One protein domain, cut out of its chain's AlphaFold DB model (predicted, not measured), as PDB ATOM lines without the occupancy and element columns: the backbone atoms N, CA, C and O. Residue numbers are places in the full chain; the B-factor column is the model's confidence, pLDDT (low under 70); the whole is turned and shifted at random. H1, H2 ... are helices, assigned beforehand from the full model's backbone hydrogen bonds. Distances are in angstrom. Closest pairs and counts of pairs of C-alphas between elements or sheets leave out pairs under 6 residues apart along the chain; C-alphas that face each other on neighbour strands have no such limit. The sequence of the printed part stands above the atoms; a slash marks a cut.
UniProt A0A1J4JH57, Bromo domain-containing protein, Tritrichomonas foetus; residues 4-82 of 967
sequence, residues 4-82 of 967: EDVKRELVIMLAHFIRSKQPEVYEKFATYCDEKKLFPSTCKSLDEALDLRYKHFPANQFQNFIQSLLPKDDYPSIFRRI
ATOM      1  N   GLU A   4      45.688  47.295  87.406       65.62
ATOM      2  CA  GLU A   4      45.135  48.385  88.213       65.62
ATOM      3  C   GLU A   4      45.159  49.751  87.509       65.62
ATOM      4  O   GLU A   4      44.265  50.566  87.733       65.62
ATOM      5  N   ASP A   5      46.119  50.008  86.617       63.97
ATOM      6  CA  ASP A   5      46.222  51.305  85.930       63.97
ATOM      7  C   ASP A   5      45.095  51.490  84.900       63.97
ATOM      8  O   ASP A   5      44.553  52.581  84.730       63.97
ATOM      9  N   VAL A   6      44.667  50.394  84.272       66.38
ATOM     10  CA  VAL A   6      43.558  50.357  83.306       66.38
ATOM     11  C   VAL A   6      42.217  50.560  84.003       66.38
ATOM     12  O   VAL A   6      41.343  51.267  83.503       66.38
ATOM     13  N   LYS A   7      42.047  49.953  85.183       73.69
ATOM     14  CA  LYS A   7      40.838  50.137  85.993       73.69
ATOM     15  C   LYS A   7      40.665  51.599  86.387       73.69
ATOM     16  O   LYS A   7      39.566  52.129  86.254       73.69
ATOM     17  N   ARG A   8      41.745  52.253  86.825       79.38
ATOM     18  CA  ARG A   8      41.743  53.682  87.172       79.38
ATOM     19  C   ARG A   8      41.353  54.555  85.980       79.38
ATOM     20  O   ARG A   8      40.579  55.490  86.145       79.38
ATOM     21  N   GLU A   9      41.799  54.207  84.776       73.94
ATOM     22  CA  GLU A   9      41.407  54.922  83.556       73.94
ATOM     23  C   GLU A   9      39.933  54.817  83.209       73.94
ATOM     24  O   GLU A   9      39.267  55.821  82.952       73.94
ATOM     25  N   LEU A  10      39.402  53.598  83.235       77.88
ATOM     26  CA  LEU A  10      37.984  53.376  82.982       77.88
ATOM     27  C   LEU A  10      37.121  54.130  83.996       77.88
ATOM     28  O   LEU A  10      36.076  54.664  83.627       77.88
ATOM     29  N   VAL A  11      37.578  54.215  85.247       85.19
ATOM     30  CA  VAL A  11      36.919  54.987  86.304       85.19
ATOM     31  C   VAL A  11      36.924  56.482  85.986       85.19
ATOM     32  O   VAL A  11      35.869  57.101  86.095       85.19
ATOM     33  N   ILE A  12      38.042  57.062  85.537       82.44
ATOM     34  CA  ILE A  12      38.110  58.489  85.176       82.44
ATOM     35  C   ILE A  12      37.227  58.790  83.953       82.44
ATOM     36  O   ILE A  12      36.450  59.745  83.976       82.44
ATOM     37  N   MET A  13      37.276  57.969  82.899       78.69
ATOM     38  CA  MET A  13      36.422  58.170  81.719       78.69
ATOM     39  C   MET A  13      34.929  58.068  82.065       78.69
ATOM     40  O   MET A  13      34.126  58.889  81.615       78.69
ATOM     41  N   LEU A  14      34.555  57.082  82.888       85.25
ATOM     42  CA  LEU A  14      33.192  56.926  83.392       85.25
ATOM     43  C   LEU A  14      32.776  58.136  84.239       85.25
ATOM     44  O   LEU A  14      31.668  58.645  84.079       85.25
ATOM     45  N   ALA A  15      33.670  58.628  85.097       86.06
ATOM     46  CA  ALA A  15      33.431  59.794  85.935       86.06
ATOM     47  C   ALA A  15      33.130  61.047  85.092       86.06
ATOM     48  O   ALA A  15      32.183  61.764  85.404       86.06
ATOM     49  N   HIS A  16      33.840  61.263  83.975       85.50
ATOM     50  CA  HIS A  16      33.590  62.389  83.056       85.50
ATOM     51  C   HIS A  16      32.201  62.314  82.415       85.50
ATOM     52  O   HIS A  16      31.470  63.306  82.338       85.50
ATOM     53  N   PHE A  17      31.803  61.108  82.002       84.81
ATOM     54  CA  PHE A  17      30.486  60.856  81.423       84.81
ATOM     55  C   PHE A  17      29.359  61.078  82.443       84.81
ATOM     56  O   PHE A  17      28.382  61.772  82.146       84.81
ATOM     57  N   ILE A  18      29.507  60.545  83.663       86.62
ATOM     58  CA  ILE A  18      28.525  60.720  84.744       86.62
ATOM     59  C   ILE A  18      28.448  62.195  85.158       86.62
ATOM     60  O   ILE A  18      27.341  62.712  85.286       86.62
ATOM     61  N   ARG A  19      29.581  62.905  85.273       86.62
ATOM     62  CA  ARG A  19      29.623  64.342  85.606       86.62
ATOM     63  C   ARG A  19      28.786  65.181  84.640       86.62
ATOM     64  O   ARG A  19      28.088  66.096  85.062       86.62
ATOM     65  N   SER A  20      28.821  64.849  83.347       83.12
ATOM     66  CA  SER A  20      28.063  65.566  82.317       83.12
ATOM     67  C   SER A  20      26.583  65.176  82.237       83.12
ATOM     68  O   SER A  20      25.756  66.030  81.923       83.12
ATOM     69  N   LYS A  21      26.230  63.903  82.470       84.62
ATOM     70  CA  LYS A  21      24.857  63.394  82.277       84.62
ATOM     71  C   LYS A  21      24.025  63.336  83.559       84.62
ATOM     72  O   LYS A  21      22.813  63.521  83.489       84.62
ATOM     73  N   GLN A  22      24.645  63.035  84.698       88.56
ATOM     74  CA  GLN A  22      23.994  62.791  85.990       88.56
ATOM     75  C   GLN A  22      24.841  63.339  87.160       88.56
ATOM     76  O   GLN A  22      25.463  62.568  87.897       88.56
ATOM     77  N   PRO A  23      24.842  64.666  87.379       86.19
ATOM     78  CA  PRO A  23      25.667  65.300  88.412       86.19
ATOM     79  C   PRO A  23      25.318  64.862  89.848       86.19
ATOM     80  O   PRO A  23      26.207  64.731  90.679       86.19
ATOM     81  N   GLU A  24      24.057  64.529  90.145       85.56
ATOM     82  CA  GLU A  24      23.663  64.026  91.477       85.56
ATOM     83  C   GLU A  24      24.235  62.630  91.793       85.56
ATOM     84  O   GLU A  24      24.479  62.279  92.949       85.56
ATOM     85  N   VAL A  25      24.447  61.811  90.758       87.94
ATOM     86  CA  VAL A  25      25.068  60.482  90.883       87.94
ATOM     87  C   VAL A  25      26.587  60.619  90.951       87.94
ATOM     88  O   VAL A  25      27.241  59.844  91.649       87.94
ATOM     89  N   TYR A  26      27.135  61.635  90.279       90.06
ATOM     90  CA  TYR A  26      28.557  61.937  90.280       90.06
ATOM     91  C   TYR A  26      29.103  62.180  91.690       90.06
ATOM     92  O   TYR A  26      30.104  61.569  92.036       90.06
ATOM     93  N   GLU A  27      28.437  62.970  92.537       86.50
ATOM     94  CA  GLU A  27      28.933  63.239  93.901       86.50
ATOM     95  C   GLU A  27      29.072  61.960  94.749       86.50
ATOM     96  O   GLU A  27      30.061  61.764  95.461       86.50
ATOM     97  N   LYS A  28      28.110  61.038  94.635       88.69
ATOM     98  CA  LYS A  28      28.162  59.726  95.308       88.69
ATOM     99  C   LYS A  28      29.222  58.802  94.709       88.69
ATOM    100  O   LYS A  28      29.803  57.982  95.414       88.69
ATOM    101  N   PHE A  29      29.458  58.908  93.405       89.19
ATOM    102  CA  PHE A  29      30.485  58.133  92.718       89.19
ATOM    103  C   PHE A  29      31.896  58.646  93.044       89.19
ATOM    104  O   PHE A  29      32.779  57.846  93.334       89.19
ATOM    105  N   ALA A  30      32.092  59.965  93.078       87.00
ATOM    106  CA  ALA A  30      33.355  60.612  93.408       87.00
ATOM    107  C   ALA A  30      33.804  60.275  94.835       87.00
ATOM    108  O   ALA A  30      34.919  59.795  95.024       87.00
ATOM    109  N   THR A  31      32.897  60.390  95.811       87.25
ATOM    110  CA  THR A  31      33.153  59.992  97.208       87.25
ATOM    111  C   THR A  31      33.554  58.517  97.334       87.25
ATOM    112  O   THR A  31      34.531  58.199  98.008       87.25
ATOM    113  N   TYR A  32      32.879  57.609  96.620       88.75
ATOM    114  CA  TYR A  32      33.258  56.191  96.575       88.75
ATOM    115  C   TYR A  32      34.647  55.957  95.950       88.75
ATOM    116  O   TYR A  32      35.437  55.146  96.443       88.75
ATOM    117  N   CYS A  33      34.964  56.659  94.862       86.81
ATOM    118  CA  CYS A  33      36.263  56.575  94.195       86.81
ATOM    119  C   CYS A  33      37.406  57.124  95.064       86.81
ATOM    120  O   CYS A  33      38.487  56.529  95.053       86.81
ATOM    121  N   ASP A  34      37.159  58.185  95.837       84.62
ATOM    122  CA  ASP A  34      38.072  58.759  96.838       84.62
ATOM    123  C   ASP A  34      38.333  57.793  97.998       84.62
ATOM    124  O   ASP A  34      39.493  57.535  98.334       84.62
ATOM    125  N   GLU A  35      37.296  57.151  98.541       85.44
ATOM    126  CA  GLU A  35      37.445  56.133  99.592       85.44
ATOM    127  C   GLU A  35      38.250  54.912  99.125       85.44
ATOM    128  O   GLU A  35      39.057  54.352  99.875       85.44
ATOM    129  N   LYS A  36      38.036  54.480  97.878       83.50
ATOM    130  CA  LYS A  36      38.698  53.304  97.294       83.50
ATOM    131  C   LYS A  36      40.021  53.614  96.591       83.50
ATOM    132  O   LYS A  36      40.687  52.672  96.165       83.50
ATOM    133  N   LYS A  37      40.415  54.889  96.482       80.31
ATOM    134  CA  LYS A  37      41.598  55.359  95.731       80.31
ATOM    135  C   LYS A  37      41.658  54.787  94.307       80.31
ATOM    136  O   LYS A  37      42.684  54.264  93.866       80.31
ATOM    137  N   LEU A  38      40.537  54.868  93.588       80.88
ATOM    138  CA  LEU A  38      40.376  54.352  92.219       80.88
ATOM    139  C   LEU A  38      40.848  55.342  91.136       80.88
ATOM    140  O   LEU A  38      40.351  55.332  90.015       80.88
ATOM    141  N   PHE A  39      41.830  56.177  91.461       77.06
ATOM    142  CA  PHE A  39      42.499  57.118  90.562       77.06
ATOM    143  C   PHE A  39      44.023  57.014  90.748       77.06
ATOM    144  O   PHE A  39      44.484  56.371  91.698       77.06
ATOM    145  N   PRO A  40      44.829  57.573  89.828       68.31
ATOM    146  CA  PRO A  40      46.285  57.556  89.917       68.31
ATOM    147  C   PRO A  40      46.780  58.056  91.276       68.31
ATOM    148  O   PRO A  40      46.293  59.058  91.789       68.31
ATOM    149  N   SER A  41      47.791  57.388  91.842       66.25
ATOM    150  CA  SER A  41      48.341  57.702  93.174       66.25
ATOM    151  C   SER A  41      48.966  59.097  93.296       66.25
ATOM    152  O   SER A  41      49.372  59.500  94.382       66.25
ATOM    153  N   THR A  42      49.093  59.803  92.180       64.81
ATOM    154  CA  THR A  42      49.650  61.148  92.047       64.81
ATOM    155  C   THR A  42      48.611  62.258  92.193       64.81
ATOM    156  O   THR A  42      48.995  63.381  92.510       64.81
ATOM    157  N   CYS A  43      47.320  61.959  92.012       69.56
ATOM    158  CA  CYS A  43      46.222  62.907  92.205       69.56
ATOM    159  C   CYS A  43      45.659  62.792  93.630       69.56
ATOM    160  O   CYS A  43      45.644  61.705  94.213       69.56
ATOM    161  N   LYS A  44      45.183  63.904  94.200       77.88
ATOM    162  CA  LYS A  44      44.593  63.931  95.550       77.88
ATOM    163  C   LYS A  44      43.098  63.620  95.547       77.88
ATOM    164  O   LYS A  44      42.603  63.140  96.563       77.88
ATOM    165  N   SER A  45      42.405  63.882  94.439       82.69
ATOM    166  CA  SER A  45      40.977  63.597  94.258       82.69
ATOM    167  C   SER A  45      40.649  63.141  92.835       82.69
ATOM    168  O   SER A  45      41.426  63.360  91.895       82.69
ATOM    169  N   LEU A  46      39.466  62.543  92.663       83.62
ATOM    170  CA  LEU A  46      38.936  62.195  91.342       83.62
ATOM    171  C   LEU A  46      38.712  63.429  90.444       83.62
ATOM    172  O   LEU A  46      38.986  63.361  89.246       83.62
ATOM    173  N   ASP A  47      38.266  64.556  91.012       81.44
ATOM    174  CA  ASP A  47      38.057  65.814  90.273       81.44
ATOM    175  C   ASP A  47      39.365  66.365  89.691       81.44
ATOM    176  O   ASP A  47      39.404  66.785  88.535       81.44
ATOM    177  N   GLU A  48      40.459  66.302  90.456       80.12
ATOM    178  CA  GLU A  48      41.784  66.718  89.991       80.12
ATOM    179  C   GLU A  48      42.260  65.837  88.825       80.12
ATOM    180  O   GLU A  48      42.758  66.343  87.821       80.12
ATOM    181  N   ALA A  49      42.044  64.520  88.909       76.94
ATOM    182  CA  ALA A  49      42.381  63.591  87.830       76.94
ATOM    183  C   ALA A  49      41.546  63.831  86.556       76.94
ATOM    184  O   ALA A  49      42.070  63.749  85.441       76.94
ATOM    185  N   LEU A  50      40.260  64.158  86.715       79.88
ATOM    186  CA  LEU A  50      39.360  64.502  85.617       79.88
ATOM    187  C   LEU A  50      39.757  65.799  84.923       79.88
ATOM    188  O   LEU A  50      39.820  65.843  83.693       79.88
ATOM    189  N   ASP A  51      40.038  66.845  85.692       75.31
ATOM    190  CA  ASP A  51      40.374  68.151  85.137       75.31
ATOM    191  C   ASP A  51      41.769  68.166  84.496       75.31
ATOM    192  O   ASP A  51      41.978  68.864  83.504       75.31
ATOM    193  N   LEU A  52      42.710  67.354  84.989       67.50
ATOM    194  CA  LEU A  52      44.031  67.208  84.371       67.50
ATOM    195  C   LEU A  52      43.986  66.546  82.989       67.50
ATOM    196  O   LEU A  52      44.824  66.858  82.146       67.50
ATOM    197  N   ARG A  53      43.046  65.623  82.757       66.19
ATOM    198  CA  ARG A  53      43.056  64.768  81.560       66.19
ATOM    199  C   ARG A  53      41.900  65.002  80.599       66.19
ATOM    200  O   ARG A  53      42.110  64.961  79.396       66.19
ATOM    201  N   TYR A  54      40.692  65.244  81.103       69.75
ATOM    202  CA  TYR A  54      39.463  65.263  80.300       69.75
ATOM    203  C   TYR A  54      38.740  66.615  80.274       69.75
ATOM    204  O   TYR A  54      37.692  66.726  79.639       69.75
ATOM    205  N   LYS A  55      39.303  67.672  80.880       70.75
ATOM    206  CA  LYS A  55      38.697  69.020  80.921       70.75
ATOM    207  C   LYS A  55      38.263  69.553  79.553       70.75
ATOM    208  O   LYS A  55      37.208  70.175  79.457       70.75
ATOM    209  N   HIS A  56      39.056  69.297  78.512       62.53
ATOM    210  CA  HIS A  56      38.803  69.768  77.144       62.53
ATOM    211  C   HIS A  56      38.182  68.706  76.224       62.53
ATOM    212  O   HIS A  56      37.895  68.989  75.064       62.53
ATOM    213  N   PHE A  57      37.948  67.492  76.724       62.47
ATOM    214  CA  PHE A  57      37.429  66.387  75.924       62.47
ATOM    215  C   PHE A  57      35.900  66.284  76.012       62.47
ATOM    216  O   PHE A  57      35.311  66.560  77.064       62.47
ATOM    217  N   PRO A  58      35.218  65.840  74.939       70.69
ATOM    218  CA  PRO A  58      33.770  65.684  74.948       70.69
ATOM    219  C   PRO A  58      33.341  64.574  75.914       70.69
ATOM    220  O   PRO A  58      33.876  63.466  75.898       70.69
ATOM    221  N   ALA A  59      32.312  64.839  76.719       71.75
ATOM    222  CA  ALA A  59      31.853  63.908  77.756       71.75
ATOM    223  C   ALA A  59      31.371  62.545  77.226       71.75
ATOM    224  O   ALA A  59      31.344  61.566  77.965       71.75
ATOM    225  N   ASN A  60      31.026  62.453  75.938       74.62
ATOM    226  CA  ASN A  60      30.559  61.218  75.304       74.62
ATOM    227  C   ASN A  60      31.688  60.215  74.997       74.62
ATOM    228  O   ASN A  60      31.399  59.130  74.501       74.62
ATOM    229  N   GLN A  61      32.958  60.531  75.279       69.06
ATOM    230  CA  GLN A  61      34.077  59.628  74.988       69.06
ATOM    231  C   GLN A  61      33.923  58.240  75.609       69.06
ATOM    232  O   GLN A  61      34.203  57.251  74.942       69.06
ATOM    233  N   PHE A  62      33.432  58.147  76.848       73.50
ATOM    234  CA  PHE A  62      33.175  56.851  77.475       73.50
ATOM    235  C   PHE A  62      32.113  56.050  76.714       73.50
ATOM    236  O   PHE A  62      32.286  54.864  76.463       73.50
ATOM    237  N   GLN A  63      31.038  56.705  76.276       72.44
ATOM    238  CA  GLN A  63      29.987  56.058  75.497       72.44
ATOM    239  C   GLN A  63      30.497  55.598  74.126       72.44
ATOM    240  O   GLN A  63      30.227  54.466  73.732       72.44
ATOM    241  N   ASN A  64      31.267  56.436  73.432       71.06
ATOM    242  CA  ASN A  64      31.877  56.094  72.147       71.06
ATOM    243  C   ASN A  64      32.875  54.939  72.300       71.06
ATOM    244  O   ASN A  64      32.899  54.030  71.475       71.06
ATOM    245  N   PHE A  65      33.650  54.937  73.387       72.88
ATOM    246  CA  PHE A  65      34.556  53.849  73.725       72.88
ATOM    247  C   PHE A  65      33.791  52.535  73.914       72.88
ATOM    248  O   PHE A  65      34.111  51.557  73.246       72.88
ATOM    249  N   ILE A  66      32.726  52.519  74.723       74.88
ATOM    250  CA  ILE A  66      31.885  51.327  74.912       74.88
ATOM    251  C   ILE A  66      31.237  50.873  73.596       74.88
ATOM    252  O   ILE A  66      31.189  49.679  73.324       74.88
ATOM    253  N   GLN A  67      30.775  51.802  72.754       74.38
ATOM    254  CA  GLN A  67      30.210  51.477  71.438       74.38
ATOM    255  C   GLN A  67      31.250  50.923  70.456       74.38
ATOM    256  O   GLN A  67      30.889  50.168  69.557       74.38
ATOM    257  N   SER A  68      32.526  51.269  70.634       69.19
ATOM    258  CA  SER A  68      33.636  50.731  69.841       69.19
ATOM    259  C   SER A  68      34.067  49.322  70.265       69.19
ATOM    260  O   SER A  68      34.827  48.679  69.540       69.19
ATOM    261  N   LEU A  69      33.610  48.833  71.427       68.94
ATOM    262  CA  LEU A  69      33.940  47.496  71.910       68.94
ATOM    263  C   LEU A  69      33.142  46.442  71.142       68.94
ATOM    264  O   LEU A  69      31.911  46.435  71.127       68.94
ATOM    265  N   LEU A  70      33.858  45.505  70.533       69.00
ATOM    266  CA  LEU A  70      33.279  44.342  69.881       69.00
ATOM    267  C   LEU A  70      33.169  43.187  70.889       69.00
ATOM    268  O   LEU A  70      34.049  43.028  71.735       69.00
ATOM    269  N   PRO A  71      32.172  42.286  70.763       58.50
ATOM    270  CA  PRO A  71      32.025  41.114  71.641       58.50
ATOM    271  C   PRO A  71      33.232  40.155  71.679       58.50
ATOM    272  O   PRO A  71      33.236  39.216  72.466       58.50
ATOM    273  N   LYS A  72      34.213  40.349  70.788       54.97
ATOM    274  CA  LYS A  72      35.428  39.538  70.628       54.97
ATOM    275  C   LYS A  72      36.714  40.291  71.000       54.97
ATOM    276  O   LYS A  72      37.795  39.774  70.742       54.97
ATOM    277  N   ASP A  73      36.619  41.518  71.512       49.47
ATOM    278  CA  ASP A  73      37.806  42.273  71.915       49.47
ATOM    279  C   ASP A  73      38.390  41.678  73.211       49.47
ATOM    280  O   ASP A  73      37.763  41.722  74.268       49.47
ATOM    281  N   ASP A  74      39.605  41.129  73.132       55.09
ATOM    282  CA  ASP A  74      40.325  40.616  74.302       55.09
ATOM    283  C   ASP A  74      40.848  41.756  75.196       55.09
ATOM    284  O   ASP A  74      41.122  42.866  74.730       55.09
ATOM    285  N   TYR A  75      41.081  41.463  76.480       51.19
ATOM    286  CA  TYR A  75      41.612  42.423  77.465       51.19
ATOM    287  C   TYR A  75      42.861  43.196  76.974       51.19
ATOM    288  O   TYR A  75      42.896  44.413  77.137       51.19
ATOM    289  N   PRO A  76      43.849  42.573  76.291       47.09
ATOM    290  CA  PRO A  76      45.001  43.280  75.716       47.09
ATOM    291  C   PRO A  76      44.667  44.192  74.520       47.09
ATOM    292  O   PRO A  76      45.388  45.152  74.251       47.09
ATOM    293  N   SER A  77      43.591  43.910  73.783       53.25
ATOM    294  CA  SER A  77      43.119  44.730  72.657       53.25
ATOM    295  C   SER A  77      42.379  45.965  73.160       53.25
ATOM    296  O   SER A  77      42.618  47.071  72.677       53.25
ATOM    297  N   ILE A  78      41.555  45.787  74.196       57.16
ATOM    298  CA  ILE A  78      40.937  46.874  74.963       57.16
ATOM    299  C   ILE A  78      42.033  47.735  75.615       57.16
ATOM    300  O   ILE A  78      41.989  48.960  75.530       57.16
ATOM    301  N   PHE A  79      43.072  47.099  76.167       53.66
ATOM    302  CA  PHE A  79      44.249  47.750  76.750       53.66
ATOM    303  C   PHE A  79      45.004  48.642  75.759       53.66
ATOM    304  O   PHE A  79      45.409  49.736  76.121       53.66
ATOM    305  N   ARG A  80      45.176  48.226  74.497       49.88
ATOM    306  CA  ARG A  80      45.831  49.070  73.477       49.88
ATOM    307  C   ARG A  80      45.009  50.301  73.095       49.88
ATOM    308  O   ARG A  80      45.586  51.284  72.648       49.88
ATOM    309  N   ARG A  81      43.684  50.247  73.255       56.72
ATOM    310  CA  ARG A  81      42.773  51.366  72.952       56.72
ATOM    311  C   ARG A  81      42.647  52.359  74.110       56.72
ATOM    312  O   ARG A  81      42.254  53.498  73.885       56.72
ATOM    313  N   ILE A  82      42.985  51.944  75.332       54.91
ATOM    314  CA  ILE A  82      43.020  52.805  76.517       54.91
ATOM    315  C   ILE A  82      44.480  53.152  76.799       54.91
ATOM    316  O   ILE A  82      45.223  52.341  77.344       54.91
TER     317      ILE A  82
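What this domain is: This is residues 4 to 82 of the 967 residues of the protein "Bromo domain-containing protein" of Tritrichomonas foetus (UniProt A0A1J4JH57). A long helix, H1, runs through the middle, with H2 folded back beside it as a helical hairpin and the short H3 crossing both. H4 packs on the side of H1 away from H2, and H5 is set off near the beginning of H1, touching no helix; residues 71 to 76, of which 75 and 76 belong to H5, stick out. The printed part has 79 residues with five named helices, H1 to H5 in order along it, and no named strand; its class is all helix. It is compact, with a radius of gyration of the C-alphas of 12.7 A and spans of 34 by 26 by 21 A.

Where its parts are: H1, residues 4 to 21, begins with C-alpha 4 at (45.135, 48.385, 88.213) and is 25.9 A long from first to last C-alpha. H2, residues 23 to 36, begins with C-alpha 23 at (25.667, 65.300, 88.412) and is 19.8 A long. H3 is residues 46 to 53, 10.9 A, and H4 is residues 61 to 68, 10.3 A. H5, residues 75 to 81, is 10.1 A long and ends with C-alpha 81 at (42.773, 51.366, 72.952).

How they stand to each other: H1 is the hub, touching H2, H3 and H4. H1 and H2 form a hairpin at a shallow tilt of 20 degrees, opposite ways; they touch through residues 15 to 19 and 25 to 30, the closest C-alphas being those of Arg 19 and Tyr 26, 5.4 A apart. H3 is about perpendicular to H1, at 86 degrees, and touches it, with the C-alphas of Ile 12 and Leu 50 closest at 6.2 A. H3 also touches H2, about perpendicular at 80 degrees, with the C-alphas of Ala 30 and Leu 46 closest at 6.2 A. H4 touches residues 13 to 17 of H1, with the C-alphas of Met 13 and Phe 62 closest at 5.5 A. The tilt of H1 and H4 is steep at 68 degrees, only just short of about perpendicular, and they run opposite ways. H5 is close to H1 but not clearly touching it, the closest C-alphas being those of Val 6 and Phe 79, 7.1 A apart. H5 is apart from H2, H3 and H4. Every O i to N i+4 pair is within hydrogen-bond range in H1, H3, H4 and H5; in H2 it is 9 of 10.

The domain as a whole: The two C-alphas farthest apart are those of Lys 44 and Lys 72, at 36.1 A. The printed part has no cut and no long link; the link from H1 to H2 is tight. The mean pLDDT of the printed part is 74.1, and 28 residues are under 70, among them residues 68 to 82.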